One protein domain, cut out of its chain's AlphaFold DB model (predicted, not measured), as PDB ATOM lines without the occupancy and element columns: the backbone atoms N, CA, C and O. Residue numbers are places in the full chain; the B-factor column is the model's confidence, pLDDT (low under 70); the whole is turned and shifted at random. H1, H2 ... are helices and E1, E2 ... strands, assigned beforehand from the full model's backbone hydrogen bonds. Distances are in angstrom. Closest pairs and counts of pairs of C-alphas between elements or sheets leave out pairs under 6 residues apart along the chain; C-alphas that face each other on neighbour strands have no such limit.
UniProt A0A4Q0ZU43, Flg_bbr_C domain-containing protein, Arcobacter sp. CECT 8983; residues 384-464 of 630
ATOM      1  N   ALA A 384      43.833 -57.602  39.477       79.88
ATOM      2  CA  ALA A 384      44.505 -57.373  40.744       79.88
ATOM      3  C   ALA A 384      45.818 -56.626  40.496       79.88
ATOM      4  O   ALA A 384      46.578 -57.014  39.614       79.88
ATOM      5  N   ILE A 385      46.084 -55.583  41.282       81.38
ATOM      6  CA  ILE A 385      47.354 -54.848  41.281       81.38
ATOM      7  C   ILE A 385      47.995 -55.006  42.653       81.38
ATOM      8  O   ILE A 385      47.343 -54.801  43.682       81.38
ATOM      9  N   ASN A 386      49.278 -55.364  42.676       80.19
ATOM     10  CA  ASN A 386      50.054 -55.416  43.906       80.19
ATOM     11  C   ASN A 386      50.350 -53.994  44.410       80.19
ATOM     12  O   ASN A 386      50.867 -53.153  43.683       80.19
ATOM     13  N   THR A 387      50.018 -53.723  45.668       79.88
ATOM     14  CA  THR A 387      50.212 -52.426  46.329       79.88
ATOM     15  C   THR A 387      51.067 -52.557  47.591       79.88
ATOM     16  O   THR A 387      50.972 -51.725  48.486       79.88
ATOM     17  N   ALA A 388      51.892 -53.606  47.705       78.62
ATOM     18  CA  ALA A 388      52.710 -53.882  48.893       78.62
ATOM     19  C   ALA A 388      53.715 -52.770  49.231       78.62
ATOM     20  O   ALA A 388      54.114 -52.627  50.384       78.62
ATOM     21  N   THR A 389      54.138 -52.014  48.224       75.25
ATOM     22  CA  THR A 389      55.094 -50.908  48.336       75.25
ATOM     23  C   THR A 389      54.421 -49.568  48.634       75.25
ATOM     24  O   THR A 389      55.115 -48.583  48.881       75.25
ATOM     25  N   LEU A 390      53.084 -49.514  48.641       79.81
ATOM     26  CA  LEU A 390      52.325 -48.289  48.848       79.81
ATOM     27  C   LEU A 390      52.185 -47.991  50.347       79.81
ATOM     28  O   LEU A 390      51.680 -48.806  51.119       79.81
ATOM     29  N   THR A 391      52.602 -46.798  50.763       80.25
ATOM     30  CA  THR A 391      52.420 -46.311  52.135       80.25
ATOM     31  C   THR A 391      51.365 -45.217  52.181       80.25
ATOM     32  O   THR A 391      51.402 -44.293  51.371       80.25
ATOM     33  N   PHE A 392      50.461 -45.296  53.159       82.31
ATOM     34  CA  PHE A 392      49.431 -44.285  53.392       82.31
ATOM     35  C   PHE A 392      49.746 -43.417  54.625       82.31
ATOM     36  O   PHE A 392      50.211 -43.950  55.638       82.31
ATOM     37  N   PRO A 393      49.454 -42.100  54.595       85.62
ATOM     38  CA  PRO A 393      48.945 -41.341  53.451       85.62
ATOM     39  C   PRO A 393      49.956 -41.285  52.298       85.62
ATOM     40  O   PRO A 393      51.161 -41.266  52.549       85.62
ATOM     41  N   THR A 394      49.471 -41.285  51.051       83.06
ATOM     42  CA  THR A 394      50.362 -41.291  49.880       83.06
ATOM     43  C   THR A 394      51.255 -40.053  49.888       83.06
ATOM     44  O   THR A 394      50.783 -38.937  50.116       83.06
ATOM     45  N   THR A 395      52.555 -40.233  49.670       79.38
ATOM     46  CA  THR A 395      53.504 -39.116  49.541       79.38
ATOM     47  C   THR A 395      53.409 -38.451  48.179       79.38
ATOM     48  O   THR A 395      53.541 -37.234  48.084       79.38
ATOM     49  N   ASP A 396      53.118 -39.251  47.158       78.94
ATOM     50  CA  ASP A 396      53.124 -38.854  45.758       78.94
ATOM     51  C   ASP A 396      51.720 -38.959  45.153       78.94
ATOM     52  O   ASP A 396      50.833 -39.643  45.683       78.94
ATOM     53  N   ASN A 397      51.518 -38.247  44.045       82.25
ATOM     54  CA  ASN A 397      50.369 -38.466  43.179       82.25
ATOM     55  C   ASN A 397      50.528 -39.834  42.499       82.25
ATOM     56  O   ASN A 397      51.641 -40.252  42.184       82.25
ATOM     57  N   PHE A 398      49.422 -40.516  42.239       83.19
ATOM     58  CA  PHE A 398      49.377 -41.743  41.454       83.19
ATOM     59  C   PHE A 398      48.337 -41.605  40.352       83.19
ATOM     60  O   PHE A 398      47.365 -40.868  40.497       83.19
ATOM     61  N   VAL A 399      48.512 -42.349  39.271       83.50
ATOM     62  CA  VAL A 399      47.529 -42.467  38.202       83.50
ATOM     63  C   VAL A 399      47.244 -43.943  37.978       83.50
ATOM     64  O   VAL A 399      48.150 -44.758  37.782       83.50
ATOM     65  N   PHE A 400      45.965 -44.294  38.048       85.31
ATOM     66  CA  PHE A 400      45.478 -45.617  37.698       85.31
ATOM     67  C   PHE A 400      45.102 -45.644  36.219       85.31
ATOM     68  O   PHE A 400      44.284 -44.836  35.789       85.31
ATOM     69  N   TYR A 401      45.653 -46.591  35.466       83.12
ATOM     70  CA  TYR A 401      45.353 -46.805  34.054       83.12
ATOM     71  C   TYR A 401      44.674 -48.146  33.831       83.12
ATOM     72  O   TYR A 401      45.004 -49.142  34.483       83.12
ATOM     73  N   TYR A 402      43.777 -48.176  32.851       82.50
ATOM     74  CA  TYR A 402      43.149 -49.404  32.393       82.50
ATOM     75  C   TYR A 402      42.853 -49.382  30.891       82.50
ATOM     76  O   TYR A 402      42.567 -48.338  30.297       82.50
ATOM     77  N   GLU A 403      42.858 -50.570  30.295       83.19
ATOM     78  CA  GLU A 403      42.344 -50.834  28.954       83.19
ATOM     79  C   GLU A 403      41.326 -51.970  29.029       83.19
ATOM     80  O   GLU A 403      41.553 -52.985  29.692       83.19
ATOM     81  N   LYS A 404      40.179 -51.788  28.378       79.75
ATOM     82  CA  LYS A 404      39.133 -52.807  28.252       79.75
ATOM     83  C   LYS A 404      39.326 -53.635  26.984       79.75
ATOM     84  O   LYS A 404      39.921 -53.179  26.011       79.75
ATOM     85  N   ALA A 405      38.728 -54.823  26.957       76.12
ATOM     86  CA  ALA A 405      38.719 -55.703  25.788       76.12
ATOM     87  C   ALA A 405      38.090 -55.077  24.525       76.12
ATOM     88  O   ALA A 405      38.397 -55.512  23.418       76.12
ATOM     89  N   ASP A 406      37.249 -54.048  24.669       74.56
ATOM     90  CA  ASP A 406      36.685 -53.274  23.553       74.56
ATOM     91  C   ASP A 406      37.625 -52.169  23.015       74.56
ATOM     92  O   ASP A 406      37.271 -51.472  22.064       74.56
ATOM     93  N   GLY A 407      38.821 -52.011  23.599       74.81
ATOM     94  CA  GLY A 407      39.808 -50.988  23.248       74.81
ATOM     95  C   GLY A 407      39.601 -49.637  23.942       74.81
ATOM     96  O   GLY A 407      40.376 -48.706  23.711       74.81
ATOM     97  N   THR A 408      38.583 -49.501  24.797       79.31
ATOM     98  CA  THR A 408      38.360 -48.285  25.588       79.31
ATOM     99  C   THR A 408      39.447 -48.145  26.650       79.31
ATOM    100  O   THR A 408      39.682 -49.059  27.442       79.31
ATOM    101  N   LYS A 409      40.083 -46.972  26.691       83.12
ATOM    102  CA  LYS A 409      41.134 -46.621  27.654       83.12
ATOM    103  C   LYS A 409      40.627 -45.562  28.618       83.12
ATOM    104  O   LYS A 409      39.879 -44.674  28.209       83.12
ATOM    105  N   GLY A 410      41.076 -45.624  29.864       81.62
ATOM    106  CA  GLY A 410      40.808 -44.575  30.837       81.62
ATOM    107  C   GLY A 410      41.901 -44.456  31.884       81.62
ATOM    108  O   GLY A 410      42.763 -45.329  32.023       81.62
ATOM    109  N   SER A 411      41.866 -43.330  32.586       86.38
ATOM    110  CA  SER A 411      42.815 -42.984  33.633       86.38
ATOM    111  C   SER A 411      42.097 -42.312  34.796       86.38
ATOM    112  O   SER A 411      41.158 -41.541  34.591       86.38
ATOM    113  N   VAL A 412      42.557 -42.583  36.014       87.62
ATOM    114  CA  VAL A 412      42.050 -41.953  37.234       87.62
ATOM    115  C   VAL A 412      43.211 -41.386  38.035       87.62
ATOM    116  O   VAL A 412      44.098 -42.132  38.451       87.62
ATOM    117  N   ASP A 413      43.170 -40.080  38.287       86.12
ATOM    118  CA  ASP A 413      44.162 -39.386  39.104       86.12
ATOM    119  C   ASP A 413      43.885 -39.589  40.600       86.12
ATOM    120  O   ASP A 413      42.765 -39.421  41.092       86.12
ATOM    121  N   ILE A 414      44.936 -39.915  41.341       87.75
ATOM    122  CA  ILE A 414      44.930 -40.153  42.781       87.75
ATOM    123  C   ILE A 414      45.910 -39.152  43.403       87.75
ATOM    124  O   ILE A 414      47.123 -39.326  43.295       87.75
ATOM    125  N   PRO A 415      45.428 -38.077  44.045       86.00
ATOM    126  CA  PRO A 415      46.302 -37.024  44.543       86.00
ATOM    127  C   PRO A 415      47.159 -37.482  45.732       86.00
ATOM    128  O   PRO A 415      46.770 -38.347  46.527       86.00
ATOM    129  N   ALA A 416      48.310 -36.832  45.895       84.88
ATOM    130  CA  ALA A 416      49.163 -36.931  47.068       84.88
ATOM    131  C   ALA A 416      48.384 -36.559  48.337       84.88
ATOM    132  O   ALA A 416      47.519 -35.677  48.343       84.88
ATOM    133  N   GLY A 417      48.694 -37.237  49.439       85.38
ATOM    134  CA  GLY A 417      47.980 -37.102  50.703       85.38
ATOM    135  C   GLY A 417      46.688 -37.918  50.781       85.38
ATOM    136  O   GLY A 417      45.908 -37.723  51.716       85.38
ATOM    137  N   THR A 418      46.448 -38.846  49.846       89.81
ATOM    138  CA  THR A 418      45.323 -39.786  49.940       89.81
ATOM    139  C   THR A 418      45.468 -40.608  51.219       89.81
ATOM    140  O   THR A 418      46.481 -41.267  51.435       89.81
ATOM    141  N   ALA A 419      44.473 -40.521  52.105       89.00
ATOM    142  CA  ALA A 419      44.656 -40.842  53.520       89.00
ATOM    143  C   ALA A 419      44.810 -42.340  53.845       89.00
ATOM    144  O   ALA A 419      45.446 -42.666  54.845       89.00
ATOM    145  N   ASN A 420      44.184 -43.230  53.070       90.62
ATOM    146  CA  ASN A 420      44.158 -44.681  53.299       90.62
ATOM    147  C   ASN A 420      43.673 -45.451  52.055       90.62
ATOM    148  O   ASN A 420      43.218 -44.845  51.079       90.62
ATOM    149  N   GLU A 421      43.709 -46.784  52.133       90.12
ATOM    150  CA  GLU A 421      43.255 -47.713  51.091       90.12
ATOM    151  C   GLU A 421      41.810 -47.429  50.651       90.12
ATOM    152  O   GLU A 421      41.502 -47.398  49.461       90.12
ATOM    153  N   THR A 422      40.910 -47.170  51.604       90.44
ATOM    154  CA  THR A 422      39.490 -46.910  51.323       90.44
ATOM    155  C   THR A 422      39.293 -45.633  50.508       90.44
ATOM    156  O   THR A 422      38.482 -45.611  49.584       90.44
ATOM    157  N   ALA A 423      40.034 -44.570  50.830       90.62
ATOM    158  CA  ALA A 423      39.976 -43.307  50.102       90.62
ATOM    159  C   ALA A 423      40.483 -43.473  48.664       90.62
ATOM    160  O   ALA A 423      39.862 -42.971  47.729       90.62
ATOM    161  N   MET A 424      41.561 -44.235  48.481       90.69
ATOM    162  CA  MET A 424      42.103 -44.535  47.160       90.69
ATOM    163  C   MET A 424      41.145 -45.388  46.319       90.69
ATOM    164  O   MET A 424      40.875 -45.068  45.164       90.69
ATOM    165  N   ALA A 425      40.567 -46.439  46.905       90.56
ATOM    166  CA  ALA A 425      39.574 -47.274  46.237       90.56
ATOM    167  C   ALA A 425      38.326 -46.480  45.823       90.56
ATOM    168  O   ALA A 425      37.747 -46.755  44.774       90.56
ATOM    169  N   ALA A 426      37.908 -45.499  46.628       91.88
ATOM    170  CA  ALA A 426      36.780 -44.631  46.302       91.88
ATOM    171  C   ALA A 426      37.081 -43.697  45.120       91.88
ATOM    172  O   ALA A 426      36.202 -43.480  44.293       91.88
ATOM    173  N   LEU A 427      38.313 -43.181  45.021       92.50
ATOM    174  CA  LEU A 427      38.745 -42.378  43.873       92.50
ATOM    175  C   LEU A 427      38.723 -43.200  42.582       92.50
ATOM    176  O   LEU A 427      38.145 -42.760  41.597       92.50
ATOM    177  N   ILE A 428      39.261 -44.423  42.614       91.06
ATOM    178  CA  ILE A 428      39.251 -45.336  41.460       91.06
ATOM    179  C   ILE A 428      37.810 -45.701  41.062       91.06
ATOM    180  O   ILE A 428      37.454 -45.616  39.895       91.06
ATOM    181  N   GLN A 429      36.943 -46.028  42.025       92.75
ATOM    182  CA  GLN A 429      35.524 -46.337  41.773       92.75
ATOM    183  C   GLN A 429      34.679 -45.154  41.295       92.75
ATOM    184  O   GLN A 429      33.523 -45.353  40.928       92.75
ATOM    185  N   ALA A 430      35.200 -43.926  41.323       91.88
ATOM    186  CA  ALA A 430      34.470 -42.777  40.804       91.88
ATOM    187  C   ALA A 430      34.387 -42.784  39.266       91.88
ATOM    188  O   ALA A 430      33.524 -42.105  38.706       91.88
ATOM    189  N   ASP A 431      35.254 -43.538  38.582       89.38
ATOM    190  CA  ASP A 431      35.182 -43.703  37.133       89.38
ATOM    191  C   ASP A 431      33.982 -44.576  36.737       89.38
ATOM    192  O   ASP A 431      33.835 -45.716  37.175       89.38
ATOM    193  N   SER A 432      33.147 -44.053  35.835       88.12
ATOM    194  CA  SER A 432      31.974 -44.735  35.270       88.12
ATOM    195  C   SER A 432      32.255 -46.103  34.637       88.12
ATOM    196  O   SER A 432      31.335 -46.890  34.426       88.12
ATOM    197  N   ASN A 433      33.512 -46.388  34.305       86.00
ATOM    198  CA  ASN A 433      33.949 -47.630  33.690       86.00
ATOM    199  C   ASN A 433      34.321 -48.732  34.689       86.00
ATOM    200  O   ASN A 433      34.659 -49.831  34.234       86.00
ATOM    201  N   ILE A 434      34.244 -48.469  35.996       87.31
ATOM    202  CA  ILE A 434      34.642 -49.370  37.082       87.31
ATOM    203  C   ILE A 434      33.434 -49.615  37.996       87.31
ATOM    204  O   ILE A 434      32.843 -48.674  38.514       87.31
ATOM    205  N   THR A 435      33.062 -50.882  38.214       87.88
ATOM    206  CA  THR A 435      31.970 -51.236  39.145       87.88
ATOM    207  C   THR A 435      32.459 -51.244  40.585       87.88
ATOM    208  O   THR A 435      31.792 -50.732  41.479       87.88
ATOM    209  N   THR A 436      33.606 -51.882  40.827       87.50
ATOM    210  CA  THR A 436      34.166 -52.048  42.169       87.50
ATOM    211  C   THR A 436      35.683 -51.907  42.143       87.50
ATOM    212  O   THR A 436      36.341 -52.322  41.191       87.50
ATOM    213  N   ALA A 437      36.234 -51.342  43.213       89.50
ATOM    214  CA  ALA A 437      37.653 -51.371  43.539       89.50
ATOM    215  C   ALA A 437      37.772 -51.644  45.039       89.50
ATOM    216  O   ALA A 437      37.180 -50.942  45.859       89.50
ATOM    217  N   ALA A 438      38.491 -52.689  45.417       88.94
ATOM    218  CA  ALA A 438      38.579 -53.106  46.808       88.94
ATOM    219  C   ALA A 438      39.987 -53.579  47.139       88.94
ATOM    220  O   ALA A 438      40.604 -54.306  46.366       88.94
ATOM    221  N   PHE A 439      40.476 -53.196  48.314       88.56
ATOM    222  CA  PHE A 439      41.739 -53.699  48.836       88.56
ATOM    223  C   PHE A 439      41.524 -54.978  49.642       88.56
ATOM    224  O   PHE A 439      40.633 -55.057  50.488       88.56
ATOM    225  N   ALA A 440      42.387 -55.960  49.409       84.69
ATOM    226  CA  ALA A 440      42.508 -57.179  50.190       84.69
ATOM    227  C   ALA A 440      43.984 -57.373  50.564       84.69
ATOM    228  O   ALA A 440      44.772 -57.936  49.806       84.69
ATOM    229  N   GLY A 441      44.377 -56.866  51.736       85.00
ATOM    230  CA  GLY A 441      45.786 -56.811  52.128       85.00
ATOM    231  C   GLY A 441      46.579 -55.904  51.186       85.00
ATOM    232  O   GLY A 441      46.201 -54.757  50.973       85.00
ATOM    233  N   ASN A 442      47.645 -56.438  50.591       84.19
ATOM    234  CA  ASN A 442      48.554 -55.702  49.705       84.19
ATOM    235  C   ASN A 442      48.135 -55.770  48.226       84.19
ATOM    236  O   ASN A 442      48.981 -55.731  47.334       84.19
ATOM    237  N   THR A 443      46.850 -55.964  47.948       82.56
ATOM    238  CA  THR A 443      46.346 -56.091  46.581       82.56
ATOM    239  C   THR A 443      45.061 -55.302  46.440       82.56
ATOM    240  O   THR A 443      44.134 -55.487  47.228       82.56
ATOM    241  N   ILE A 444      44.987 -54.453  45.418       87.44
ATOM    242  CA  ILE A 444      43.735 -53.830  44.994       87.44
ATOM    243  C   ILE A 444      43.138 -54.647  43.851       87.44
ATOM    244  O   ILE A 444      43.812 -54.946  42.873       87.44
ATOM    245  N   THR A 445      41.876 -55.037  43.997       86.56
ATOM    246  CA  THR A 445      41.100 -55.772  42.996       86.56
ATOM    247  C   THR A 445      40.082 -54.831  42.374       86.56
ATOM    248  O   THR A 445      39.335 -54.179  43.102       86.56
ATOM    249  N   ILE A 446      40.052 -54.760  41.047       87.19
ATOM    250  CA  ILE A 446      39.237 -53.823  40.275       87.19
ATOM    251  C   ILE A 446      38.371 -54.614  39.296       87.19
ATOM    252  O   ILE A 446      38.845 -55.553  38.654       87.19
ATOM    253  N   THR A 447      37.102 -54.231  39.186       84.75
ATOM    254  CA  THR A 447      36.109 -54.890  38.329       84.75
ATOM    255  C   THR A 447      35.535 -53.888  37.329       84.75
ATOM    256  O   THR A 447      35.112 -52.805  37.753       84.75
ATOM    257  N   PRO A 448      35.479 -54.205  36.023       83.88
ATOM    258  CA  PRO A 448      34.908 -53.308  35.020       83.88
ATOM    259  C   PRO A 448      33.398 -53.095  35.226       83.88
ATOM    260  O   PRO A 448      32.709 -53.928  35.810       83.88
ATOM    261  N   ALA A 449      32.886 -51.957  34.743       82.88
ATOM    262  CA  ALA A 449      31.462 -51.578  34.748       82.88
ATOM    263  C   ALA A 449      30.560 -52.503  33.918       82.88
ATOM    264  O   ALA A 449      29.369 -52.624  34.190       82.88
ATOM    265  N   ASN A 450      31.121 -53.115  32.874       75.44
ATOM    266  CA  ASN A 450      30.413 -54.023  31.985       75.44
ATOM    267  C   ASN A 450      31.072 -55.402  32.061       75.44
ATOM    268  O   ASN A 450      32.258 -55.523  31.755       75.44
ATOM    269  N   GLU A 451      30.304 -56.416  32.461       61.84
ATOM    270  CA  GLU A 451      30.793 -57.791  32.606       61.84
ATOM    271  C   GLU A 451      31.174 -58.443  31.268       61.84
ATOM    272  O   GLU A 451      31.950 -59.395  31.260       61.84
ATOM    273  N   ASP A 452      30.720 -57.892  30.138       63.53
ATOM    274  CA  ASP A 452      31.093 -58.376  28.804       63.53
ATOM    275  C   ASP A 452      32.533 -57.990  28.405       63.53
ATOM    276  O   ASP A 452      33.091 -58.560  27.465       63.53
ATOM    277  N   TYR A 453      33.157 -57.031  29.103       68.94
ATOM    278  CA  TYR A 453      34.474 -56.497  28.743       68.94
ATOM    279  C   TYR A 453      35.452 -56.540  29.915       68.94
ATOM    280  O   TYR A 453      35.534 -55.610  30.720       68.94
ATOM    281  N   ALA A 454      36.256 -57.601  29.955       71.62
ATOM    282  CA  ALA A 454      37.387 -57.709  30.867       71.62
ATOM    283  C   ALA A 454      38.407 -56.582  30.641       71.62
ATOM    284  O   ALA A 454      38.580 -56.103  29.513       71.62
ATOM    285  N   PHE A 455      39.132 -56.194  31.692       75.31
ATOM    286  CA  PHE A 455      40.334 -55.388  31.504       75.31
ATOM    287  C   PHE A 455      41.436 -56.249  30.878       75.31
ATOM    288  O   PHE A 455      41.728 -57.355  31.340       75.31
ATOM    289  N   THR A 456      42.036 -55.743  29.806       71.81
ATOM    290  CA  THR A 456      43.189 -56.350  29.129       71.81
ATOM    291  C   THR A 456      44.500 -55.908  29.761       71.81
ATOM    292  O   THR A 456      45.468 -56.665  29.751       71.81
ATOM    293  N   SER A 457      44.528 -54.706  30.340       74.19
ATOM    294  CA  SER A 457      45.642 -54.190  31.128       74.19
ATOM    295  C   SER A 457      45.131 -53.279  32.247       74.19
ATOM    296  O   SER A 457      44.145 -52.559  32.079       74.19
ATOM    297  N   THR A 458      45.793 -53.333  33.403       75.06
ATOM    298  CA  THR A 458      45.568 -52.426  34.532       75.06
ATOM    299  C   THR A 458      46.898 -52.156  35.207       75.06
ATOM    300  O   THR A 458      47.593 -53.111  35.554       75.06
ATOM    301  N   THR A 459      47.228 -50.890  35.444       77.81
ATOM    302  CA  THR A 459      48.491 -50.509  36.087       77.81
ATOM    303  C   THR A 459      48.263 -49.319  37.004       77.81
ATOM    304  O   THR A 459      47.477 -48.423  36.695       77.81
ATOM    305  N   LEU A 460      48.968 -49.298  38.132       80.94
ATOM    306  CA  LEU A 460      49.047 -48.137  39.006       80.94
ATOM    307  C   LEU A 460      50.476 -47.604  38.985       80.94
ATOM    308  O   LEU A 460      51.432 -48.340  39.237       80.94
ATOM    309  N   ILE A 461      50.596 -46.329  38.652       77.50
ATOM    310  CA  ILE A 461      51.869 -45.678  38.369       77.50
ATOM    311  C   ILE A 461      51.935 -44.425  39.235       77.50
ATOM    312  O   ILE A 461      50.935 -43.718  39.352       77.50
ATOM    313  N   SER A 462      53.066 -44.152  39.884       77.62
ATOM    314  CA  SER A 462      53.247 -42.840  40.511       77.62
ATOM    315  C   SER A 462      53.356 -41.779  39.421       77.62
ATOM    316  O   SER A 462      53.946 -42.022  38.367       77.62
ATOM    317  N   ASP A 463      52.842 -40.587  39.681       67.31
ATOM    318  CA  ASP A 463      53.147 -39.423  38.859       67.31
ATOM    319  C   ASP A 463      54.672 -39.279  38.717       67.31
ATOM    320  O   ASP A 463      55.439 -39.722  39.588       67.31
ATOM    321  N   ALA A 464      55.105 -38.722  37.588       61.03
ATOM    322  CA  ALA A 464      56.513 -38.512  37.297       61.03
ATOM    323  C   ALA A 464      57.149 -37.765  38.488       61.03
ATOM    324  O   ALA A 464      56.625 -36.731  38.913       61.03
TER     325      ALA A 464
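What this domain is: This is residues 384 to 464 of the 630 residues of the protein "Flg_bbr_C domain-containing protein" of Arcobacter sp. CECT 8983 (UniProt A0A4Q0ZU43). Two small three-stranded sheets form a loose, incomplete ring: E1 of one sheet comes near E6 of the other, and on the other side H1 fills the gap between E4 and E3. A long link loops round one end from E1 to E2. The 81 printed residues hold six named strands and one named helix, in the order E1 E2 E3 H1 E4 E5 E6, and the class is mostly strand. The sheets, E1 - E5 - E4 and E3 - E2 - E6, are antiparallel. The whole is compact, with a radius of gyration of the C-alphas of 12.0 A and spans of 35 by 26 by 19 A.

Where its parts are: E1, residues 384 to 386, begins at C-alpha 384 (44.505, -57.373, 40.744). E2 is residues 398 to 404, 20.0 A long, and E3 residues 409 to 414, 16.9 A. H1 is residues 421 to 428, 10.7 A. E4 is residues 434 to 439, E5 residues 443 to 448, and E6, residues 455 to 462, 20.1 A, ends at C-alpha 462 (53.247, -42.840, 40.511).

How they stand to each other: E1 pairs with E5, N 385 to O 444 at 2.8 A. The hairpin E2 and E3 has N 414 and O 398 at 2.7 A. H1 is on both sheets: over E3 at a height of 9.7 A, and over E4 at 7.6 A, with the C-alphas of Ala 425 and Ala 437 closest at 5.3 A. Every O i to N i+4 pair in H1 is within hydrogen-bond range. The hairpin E4 and E5 has N 445 and O 438 at 2.8 A. E6 pairs with E2, N 399 to O 461 at 2.8 A; the closest C-alphas of E1 and E6, Ile 385 and Thr 459, are 6.9 A apart. E3 and E4 are apart.

The domain as a whole: The farthest C-alphas, Thr 395 and Asp 452, are 36.1 A apart. The printed part has no cut, and the link E1 to E2 is long. Residues 451 to 453 and 463 to 464 have pLDDT under 70.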